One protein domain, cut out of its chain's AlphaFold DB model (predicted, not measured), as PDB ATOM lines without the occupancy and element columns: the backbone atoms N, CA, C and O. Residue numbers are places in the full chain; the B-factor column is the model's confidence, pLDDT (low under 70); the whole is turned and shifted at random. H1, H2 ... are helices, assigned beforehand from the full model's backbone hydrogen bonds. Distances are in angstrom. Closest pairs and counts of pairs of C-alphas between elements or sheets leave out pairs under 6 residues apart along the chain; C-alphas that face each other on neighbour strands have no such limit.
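This is residues 2 to 62 of the 183 residues of an uncharacterized protein of Oesophagostomum dentatum (UniProt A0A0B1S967). There is little regular structure here: two helices, H1 and H2, pack on each other at a slant, and a long loop, residues 41 to 62, swings out to one side of them and folds back. The loose lead-in before H1 lies at one end of the long axis, the turn from H1 to H2 at the other. The printed part has 61 residues with H1 then H2 and no named strand; its class is all helix, though only 24 residues are in named elements. It is compact, radius of gyration of the C-alphas 11.7 A, spanning 35 by 27 by 21 A.

Find C-alpha 12 at (-41.861, -19.084, 12.462); from there H1, residues 12 to 24, runs 18.3 A. H2, residues 30 to 40, runs 15.5 A to C-alpha 40 at (-43.089, -28.690, 16.973).

H1 and H2 touch, closest at the C-alphas of Gln 20 and Ser 33, 5.2 A apart. They run opposite ways at a steep tilt of 52 degrees. In both, every O i to N i+4 pair is within hydrogen-bond range.

Ala 3 and Val 27 have the farthest C-alphas, 34.7 A apart. The printed part has no cut, and the H1 to H2 link is tight. Look for pLDDT under 70 at residues 2 to 8, 26 to 28 and 49 to 52.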
ATOM      1  N   ALA A   2     -45.595  -3.126   3.028       44.03
ATOM      2  CA  ALA A   2     -45.218  -4.021   4.110       44.03
ATOM      3  C   ALA A   2     -44.142  -4.950   3.547       44.03
ATOM      4  O   ALA A   2     -44.425  -5.622   2.560       44.03
ATOM      5  N   ALA A   3     -42.932  -4.933   4.117       51.91
ATOM      6  CA  ALA A   3     -41.915  -5.956   3.878       51.91
ATOM      7  C   ALA A   3     -42.619  -7.312   3.984       51.91
ATOM      8  O   ALA A   3     -43.133  -7.624   5.055       51.91
ATOM      9  N   ILE A   4     -42.824  -7.999   2.859       52.75
ATOM     10  CA  ILE A   4     -43.924  -8.955   2.681       52.75
ATOM     11  C   ILE A   4     -43.777 -10.110   3.694       52.75
ATOM     12  O   ILE A   4     -43.050 -11.072   3.474       52.75
ATOM     13  N   CYS A   5     -44.493  -9.953   4.815       39.84
ATOM     14  CA  CYS A   5     -44.610 -10.798   6.006       39.84
ATOM     15  C   CYS A   5     -43.373 -10.898   6.931       39.84
ATOM     16  O   CYS A   5     -42.371 -11.527   6.613       39.84
ATOM     17  N   GLU A   6     -43.523 -10.444   8.178       47.38
ATOM     18  CA  GLU A   6     -42.620 -10.626   9.329       47.38
ATOM     19  C   GLU A   6     -42.179 -12.086   9.667       47.38
ATOM     20  O   GLU A   6     -41.543 -12.287  10.699       47.38
ATOM     21  N   ILE A   7     -42.511 -13.152   8.911       60.25
ATOM     22  CA  ILE A   7     -42.686 -14.483   9.547       60.25
ATOM     23  C   ILE A   7     -41.940 -15.691   8.956       60.25
ATOM     24  O   ILE A   7     -41.669 -16.627   9.706       60.25
ATOM     25  N   LEU A   8     -41.517 -15.736   7.699       68.75
ATOM     26  CA  LEU A   8     -40.977 -16.996   7.159       68.75
ATOM     27  C   LEU A   8     -39.529 -16.804   6.722       68.75
ATOM     28  O   LEU A   8     -39.289 -15.992   5.838       68.75
ATOM     29  N   PRO A   9     -38.527 -17.489   7.299       76.56
ATOM     30  CA  PRO A   9     -38.498 -18.343   8.499       76.56
ATOM     31  C   PRO A   9     -38.232 -17.605   9.831       76.56
ATOM     32  O   PRO A   9     -38.192 -18.238  10.887       76.56
ATOM     33  N   MET A  10     -38.052 -16.276   9.822       83.88
ATOM     34  CA  MET A  10     -37.652 -15.512  11.023       83.88
ATOM     35  C   MET A  10     -38.685 -15.501  12.145       83.88
ATOM     36  O   MET A  10     -38.324 -15.621  13.314       83.88
ATOM     37  N   GLY A  11     -39.959 -15.347  11.796       84.25
ATOM     38  CA  GLY A  11     -41.054 -15.311  12.761       84.25
ATOM     39  C   GLY A  11     -41.722 -16.665  12.975       84.25
ATOM     40  O   GLY A  11     -42.606 -16.749  13.820       84.25
ATOM     41  N   THR A  12     -41.301 -17.732  12.284       88.19
ATOM     42  CA  THR A  12     -41.861 -19.084  12.462       88.19
ATOM     43  C   THR A  12     -41.769 -19.525  13.925       88.19
ATOM     44  O   THR A  12     -42.787 -19.943  14.479       88.19
ATOM     45  N   PRO A  13     -40.628 -19.332  14.615       88.88
ATOM     46  CA  PRO A  13     -40.545 -19.648  16.034       88.88
ATOM     47  C   PRO A  13     -41.446 -18.799  16.927       88.88
ATOM     48  O   PRO A  13     -42.036 -19.316  17.873       88.88
ATOM     49  N   SER A  14     -41.575 -17.503  16.624       87.69
ATOM     50  CA  SER A  14     -42.433 -16.588  17.381       87.69
ATOM     51  C   SER A  14     -43.907 -16.952  17.215       87.69
ATOM     52  O   SER A  14     -44.636 -17.038  18.199       87.69
ATOM     53  N   MET A  15     -44.331 -17.253  15.985       89.19
ATOM     54  CA  MET A  15     -45.680 -17.710  15.672       89.19
ATOM     55  C   MET A  15     -46.006 -19.008  16.414       89.19
ATOM     56  O   MET A  15     -47.022 -19.068  17.101       89.19
ATOM     57  N   VAL A  16     -45.140 -20.026  16.323       91.56
ATOM     58  CA  VAL A  16     -45.362 -21.310  17.007       91.56
ATOM     59  C   VAL A  16     -45.442 -21.112  18.519       91.56
ATOM     60  O   VAL A  16     -46.377 -21.613  19.139       91.56
ATOM     61  N   LEU A  17     -44.530 -20.334  19.110       89.75
ATOM     62  CA  LEU A  17     -44.563 -20.042  20.541       89.75
ATOM     63  C   LEU A  17     -45.853 -19.320  20.951       89.75
ATOM     64  O   LEU A  17     -46.491 -19.728  21.917       89.75
ATOM     65  N   ASN A  18     -46.258 -18.278  20.222       89.06
ATOM     66  CA  ASN A  18     -47.462 -17.508  20.537       89.06
ATOM     67  C   ASN A  18     -48.729 -18.369  20.443       89.06
ATOM     68  O   ASN A  18     -49.620 -18.239  21.281       89.06
ATOM     69  N   VAL A  19     -48.790 -19.293  19.480       92.00
ATOM     70  CA  VAL A  19     -49.874 -20.282  19.389       92.00
ATOM     71  C   VAL A  19     -49.847 -21.230  20.590       92.00
ATOM     72  O   VAL A  19     -50.896 -21.470  21.182       92.00
ATOM     73  N   GLN A  20     -48.675 -21.721  21.009       91.25
ATOM     74  CA  GLN A  20     -48.581 -22.568  22.205       91.25
ATOM     75  C   GLN A  20     -49.024 -21.834  23.471       91.25
ATOM     76  O   GLN A  20     -49.788 -22.386  24.258       91.25
ATOM     77  N   VAL A  21     -48.622 -20.572  23.638       90.00
ATOM     78  CA  VAL A  21     -49.059 -19.736  24.765       90.00
ATOM     79  C   VAL A  21     -50.578 -19.532  24.740       90.00
ATOM     80  O   VAL A  21     -51.227 -19.644  25.779       90.00
ATOM     81  N   ALA A  22     -51.169 -19.291  23.565       90.44
ATOM     82  CA  ALA A  22     -52.617 -19.146  23.421       90.44
ATOM     83  C   ALA A  22     -53.381 -20.440  23.759       90.44
ATOM     84  O   ALA A  22     -54.434 -20.374  24.391       90.44
ATOM     85  N   LEU A  23     -52.841 -21.606  23.384       89.62
ATOM     86  CA  LEU A  23     -53.422 -22.919  23.695       89.62
ATOM     87  C   LEU A  23     -53.301 -23.289  25.181       89.62
ATOM     88  O   LEU A  23     -54.188 -23.938  25.728       89.62
ATOM     89  N   VAL A  24     -52.202 -22.897  25.829       87.31
ATOM     90  CA  VAL A  24     -51.919 -23.187  27.243       87.31
ATOM     91  C   VAL A  24     -52.679 -22.233  28.186       87.31
ATOM     92  O   VAL A  24     -53.082 -22.635  29.278       87.31
ATOM     93  N   GLY A  25     -52.964 -21.002  27.747       79.88
ATOM     94  CA  GLY A  25     -53.840 -20.050  28.439       79.88
ATOM     95  C   GLY A  25     -53.164 -19.210  29.537       79.88
ATOM     96  O   GLY A  25     -51.990 -19.368  29.855       79.88
ATOM     97  N   LYS A  26     -53.935 -18.283  30.134       65.56
ATOM     98  CA  LYS A  26     -53.463 -17.181  31.013       65.56
ATOM     99  C   LYS A  26     -52.792 -17.620  32.331       65.56
ATOM    100  O   LYS A  26     -52.117 -16.808  32.954       65.56
ATOM    101  N   VAL A  27     -53.002 -18.863  32.766       64.31
ATOM    102  CA  VAL A  27     -52.473 -19.438  34.029       64.31
ATOM    103  C   VAL A  27     -51.473 -20.568  33.753       64.31
ATOM    104  O   VAL A  27     -50.966 -21.202  34.671       64.31
ATOM    105  N   GLY A  28     -51.207 -20.869  32.482       61.22
ATOM    106  CA  GLY A  28     -50.413 -22.029  32.134       61.22
ATOM    107  C   GLY A  28     -48.908 -21.783  32.211       61.22
ATOM    108  O   GLY A  28     -48.418 -20.658  32.117       61.22
ATOM    109  N   ASP A  29     -48.178 -22.876  32.398       79.31
ATOM    110  CA  ASP A  29     -46.729 -22.878  32.539       79.31
ATOM    111  C   ASP A  29     -46.041 -22.416  31.236       79.31
ATOM    112  O   ASP A  29     -46.159 -23.034  30.168       79.31
ATOM    113  N   HIS A  30     -45.304 -21.303  31.311       82.19
ATOM    114  CA  HIS A  30     -44.503 -20.800  30.195       82.19
ATOM    115  C   HIS A  30     -43.407 -21.789  29.779       82.19
ATOM    116  O   HIS A  30     -43.022 -21.801  28.609       82.19
ATOM    117  N   HIS A  31     -42.924 -22.626  30.702       85.38
ATOM    118  CA  HIS A  31     -41.985 -23.700  30.397       85.38
ATOM    119  C   HIS A  31     -42.626 -24.724  29.457       85.38
ATOM    120  O   HIS A  31     -42.081 -24.992  28.387       85.38
ATOM    121  N   LEU A  32     -43.832 -25.196  29.784       87.50
ATOM    122  CA  LEU A  32     -44.590 -26.127  28.945       87.50
ATOM    123  C   LEU A  32     -44.856 -25.558  27.542       87.50
ATOM    124  O   LEU A  32     -44.767 -26.272  26.545       87.50
ATOM    125  N   SER A  33     -45.149 -24.258  27.447       88.88
ATOM    126  CA  SER A  33     -45.362 -23.589  26.153       88.88
ATOM    127  C   SER A  33     -44.095 -23.594  25.285       88.88
ATOM    128  O   SER A  33     -44.174 -23.801  24.074       88.88
ATOM    129  N   ARG A  34     -42.922 -23.387  25.899       88.62
ATOM    130  CA  ARG A  34     -41.621 -23.417  25.211       88.62
ATOM    131  C   ARG A  34     -41.220 -24.827  24.808       88.62
ATOM    132  O   ARG A  34     -40.744 -25.008  23.696       88.62
ATOM    133  N   GLU A  35     -41.436 -25.806  25.679       89.31
ATOM    134  CA  GLU A  35     -41.143 -27.214  25.407       89.31
ATOM    135  C   GLU A  35     -41.958 -27.728  24.214       89.31
ATOM    136  O   GLU A  35     -41.390 -28.249  23.256       89.31
ATOM    137  N   ARG A  36     -43.269 -27.453  24.193       90.56
ATOM    138  CA  ARG A  36     -44.132 -27.791  23.049       90.56
ATOM    139  C   ARG A  36     -43.721 -27.068  21.770       90.56
ATOM    140  O   ARG A  36     -43.751 -27.651  20.689       90.56
ATOM    141  N   ALA A  37     -43.330 -25.796  21.867       91.44
ATOM    142  CA  ALA A  37     -42.835 -25.055  20.711       91.44
ATOM    143  C   ALA A  37     -41.521 -25.653  20.177       91.44
ATOM    144  O   ALA A  37     -41.355 -25.766  18.963       91.44
ATOM    145  N   ALA A  38     -40.620 -26.073  21.072       91.69
ATOM    146  CA  ALA A  38     -39.382 -26.758  20.722       91.69
ATOM    147  C   ALA A  38     -39.666 -28.061  19.970       91.69
ATOM    148  O   ALA A  38     -39.087 -28.285  18.912       91.69
ATOM    149  N   GLU A  39     -40.592 -28.873  20.480       92.69
ATOM    150  CA  GLU A  39     -40.991 -30.143  19.875       92.69
ATOM    151  C   GLU A  39     -41.547 -29.945  18.458       92.69
ATOM    152  O   GLU A  39     -41.069 -30.572  17.512       92.69
ATOM    153  N   ILE A  40     -42.476 -28.998  18.279       92.81
ATOM    154  CA  ILE A  40     -43.089 -28.690  16.973       92.81
ATOM    155  C   ILE A  40     -42.052 -28.208  15.954       92.81
ATOM    156  O   ILE A  40     -42.117 -28.560  14.778       92.81
ATOM    157  N   LEU A  41     -41.092 -27.393  16.389       92.44
ATOM    158  CA  LEU A  41     -40.029 -26.871  15.528       92.44
ATOM    159  C   LEU A  41     -38.858 -27.854  15.367       92.44
ATOM    160  O   LEU A  41     -37.903 -27.555  14.645       92.44
ATOM    161  N   GLY A  42     -38.891 -28.999  16.057       93.06
ATOM    162  CA  GLY A  42     -37.793 -29.959  16.118       93.06
ATOM    163  C   GLY A  42     -36.499 -29.366  16.683       93.06
ATOM    164  O   GLY A  42     -35.411 -29.719  16.224       93.06
ATOM    165  N   CYS A  43     -36.605 -28.414  17.612       91.31
ATOM    166  CA  CYS A  43     -35.472 -27.783  18.274       91.31
ATOM    167  C   CYS A  43     -34.998 -28.609  19.475       91.31
ATOM    168  O   CYS A  43     -35.807 -29.073  20.271       91.31
ATOM    169  N   GLY A  44     -33.680 -28.733  19.661       83.50
ATOM    170  CA  GLY A  44     -33.131 -29.436  20.833       83.50
ATOM    171  C   GLY A  44     -33.343 -28.689  22.157       83.50
ATOM    172  O   GLY A  44     -33.395 -29.307  23.214       83.50
ATOM    173  N   GLN A  45     -33.449 -27.362  22.090       80.81
ATOM    174  CA  GLN A  45     -33.736 -26.434  23.190       80.81
ATOM    175  C   GLN A  45     -34.481 -25.219  22.626       80.81
ATOM    176  O   GLN A  45     -34.315 -24.922  21.441       80.81
ATOM    177  N   PHE A  46     -35.247 -24.496  23.446       83.00
ATOM    178  CA  PHE A  46     -35.970 -23.296  23.013       83.00
ATOM    179  C   PHE A  46     -35.842 -22.169  24.043       83.00
ATOM    180  O   PHE A  46     -36.562 -22.111  25.043       83.00
ATOM    181  N   HIS A  47     -34.898 -21.266  23.791       82.69
ATOM    182  CA  HIS A  47     -34.620 -20.116  24.642       82.69
ATOM    183  C   HIS A  47     -35.363 -18.885  24.130       82.69
ATOM    184  O   HIS A  47     -35.401 -18.614  22.933       82.69
ATOM    185  N   VAL A  48     -35.945 -18.120  25.052       74.81
ATOM    186  CA  VAL A  48     -36.608 -16.851  24.741       74.81
ATOM    187  C   VAL A  48     -35.898 -15.762  25.529       74.81
ATOM    188  O   VAL A  48     -36.146 -15.605  26.725       74.81
ATOM    189  N   GLY A  49     -34.990 -15.048  24.863       67.31
ATOM    190  CA  GLY A  49     -34.219 -13.945  25.429       67.31
ATOM    191  C   GLY A  49     -33.748 -12.986  24.335       67.31
ATOM    192  O   GLY A  49     -33.032 -13.386  23.427       67.31
ATOM    193  N   GLY A  50     -34.171 -11.722  24.410       65.25
ATOM    194  CA  GLY A  50     -33.668 -10.643  23.552       65.25
ATOM    195  C   GLY A  50     -33.701 -10.924  22.043       65.25
ATOM    196  O   GLY A  50     -34.699 -11.394  21.500       65.25
ATOM    197  N   LEU A  51     -32.603 -10.572  21.365       57.84
ATOM    198  CA  LEU A  51     -32.385 -10.790  19.928       57.84
ATOM    199  C   LEU A  51     -31.632 -12.104  19.650       57.84
ATOM    200  O   LEU A  51     -31.153 -12.281  18.530       57.84
ATOM    201  N   ASP A  52     -31.508 -12.979  20.652       68.75
ATOM    202  CA  ASP A  52     -30.677 -14.174  20.577       68.75
ATOM    203  C   ASP A  52     -31.351 -15.291  19.775       68.75
ATOM    204  O   ASP A  52     -32.573 -15.357  19.606       68.75
ATOM    205  N   LEU A  53     -30.517 -16.196  19.267       76.81
ATOM    206  CA  LEU A  53     -30.966 -17.392  18.577       76.81
ATOM    207  C   LEU A  53     -31.724 -18.299  19.562       76.81
ATOM    208  O   LEU A  53     -31.184 -18.688  20.594       76.81
ATOM    209  N   ILE A  54     -32.953 -18.697  19.221       80.06
ATOM    210  CA  ILE A  54     -33.772 -19.574  20.081       80.06
ATOM    211  C   ILE A  54     -33.097 -20.929  20.340       80.06
ATOM    212  O   ILE A  54     -33.300 -21.550  21.385       80.06
ATOM    213  N   SER A  55     -32.337 -21.412  19.352       82.31
ATOM    214  CA  SER A  55     -31.688 -22.714  19.345       82.31
ATOM    215  C   SER A  55     -30.673 -22.817  18.217       82.31
ATOM    216  O   SER A  55     -30.936 -22.384  17.096       82.31
ATOM    217  N   ASN A  56     -29.561 -23.496  18.489       81.25
ATOM    218  CA  ASN A  56     -28.525 -23.780  17.494       81.25
ATOM    219  C   ASN A  56     -28.919 -24.892  16.511       81.25
ATOM    220  O   ASN A  56     -28.237 -25.094  15.508       81.25
ATOM    221  N   LYS A  57     -29.993 -25.641  16.790       87.12
ATOM    222  CA  LYS A  57     -30.447 -26.743  15.944       87.12
ATOM    223  C   LYS A  57     -31.957 -26.896  16.044       87.12
ATOM    224  O   LYS A  57     -32.451 -27.261  17.109       87.12
ATOM    225  N   CYS A  58     -32.644 -26.674  14.928       90.62
ATOM    226  CA  CYS A  58     -34.062 -26.968  14.749       90.62
ATOM    227  C   CYS A  58     -34.310 -27.669  13.409       90.62
ATOM    228  O   CYS A  58     -33.445 -27.657  12.534       90.62
ATOM    229  N   ASN A  59     -35.494 -28.258  13.247       92.50
ATOM    230  CA  ASN A  59     -35.895 -29.009  12.058       92.50
ATOM    231  C   ASN A  59     -37.171 -28.434  11.419       92.50
ATOM    232  O   ASN A  59     -38.098 -29.166  11.080       92.50
ATOM    233  N   PHE A  60     -37.235 -27.109  11.273       90.88
ATOM    234  CA  PHE A  60     -38.320 -26.441  10.556       90.88
ATOM    235  C   PHE A  60     -37.840 -25.881   9.216       90.88
ATOM    236  O   PHE A  60     -36.656 -25.597   9.010       90.88
ATOM    237  N   THR A  61     -38.782 -25.706   8.291       90.31
ATOM    238  CA  THR A  61     -38.488 -25.190   6.949       90.31
ATOM    239  C   THR A  61     -37.942 -23.767   7.035       90.31
ATOM    240  O   THR A  61     -38.568 -22.878   7.604       90.31
ATOM    241  N   GLY A  62     -36.754 -23.559   6.466       89.94
ATOM    242  CA  GLY A  62     -36.046 -22.283   6.507       89.94
ATOM    243  C   GLY A  62     -35.237 -22.020   7.779       89.94
ATOM    244  O   GLY A  62     -34.753 -20.905   7.975       89.94
TER     245      GLY A  62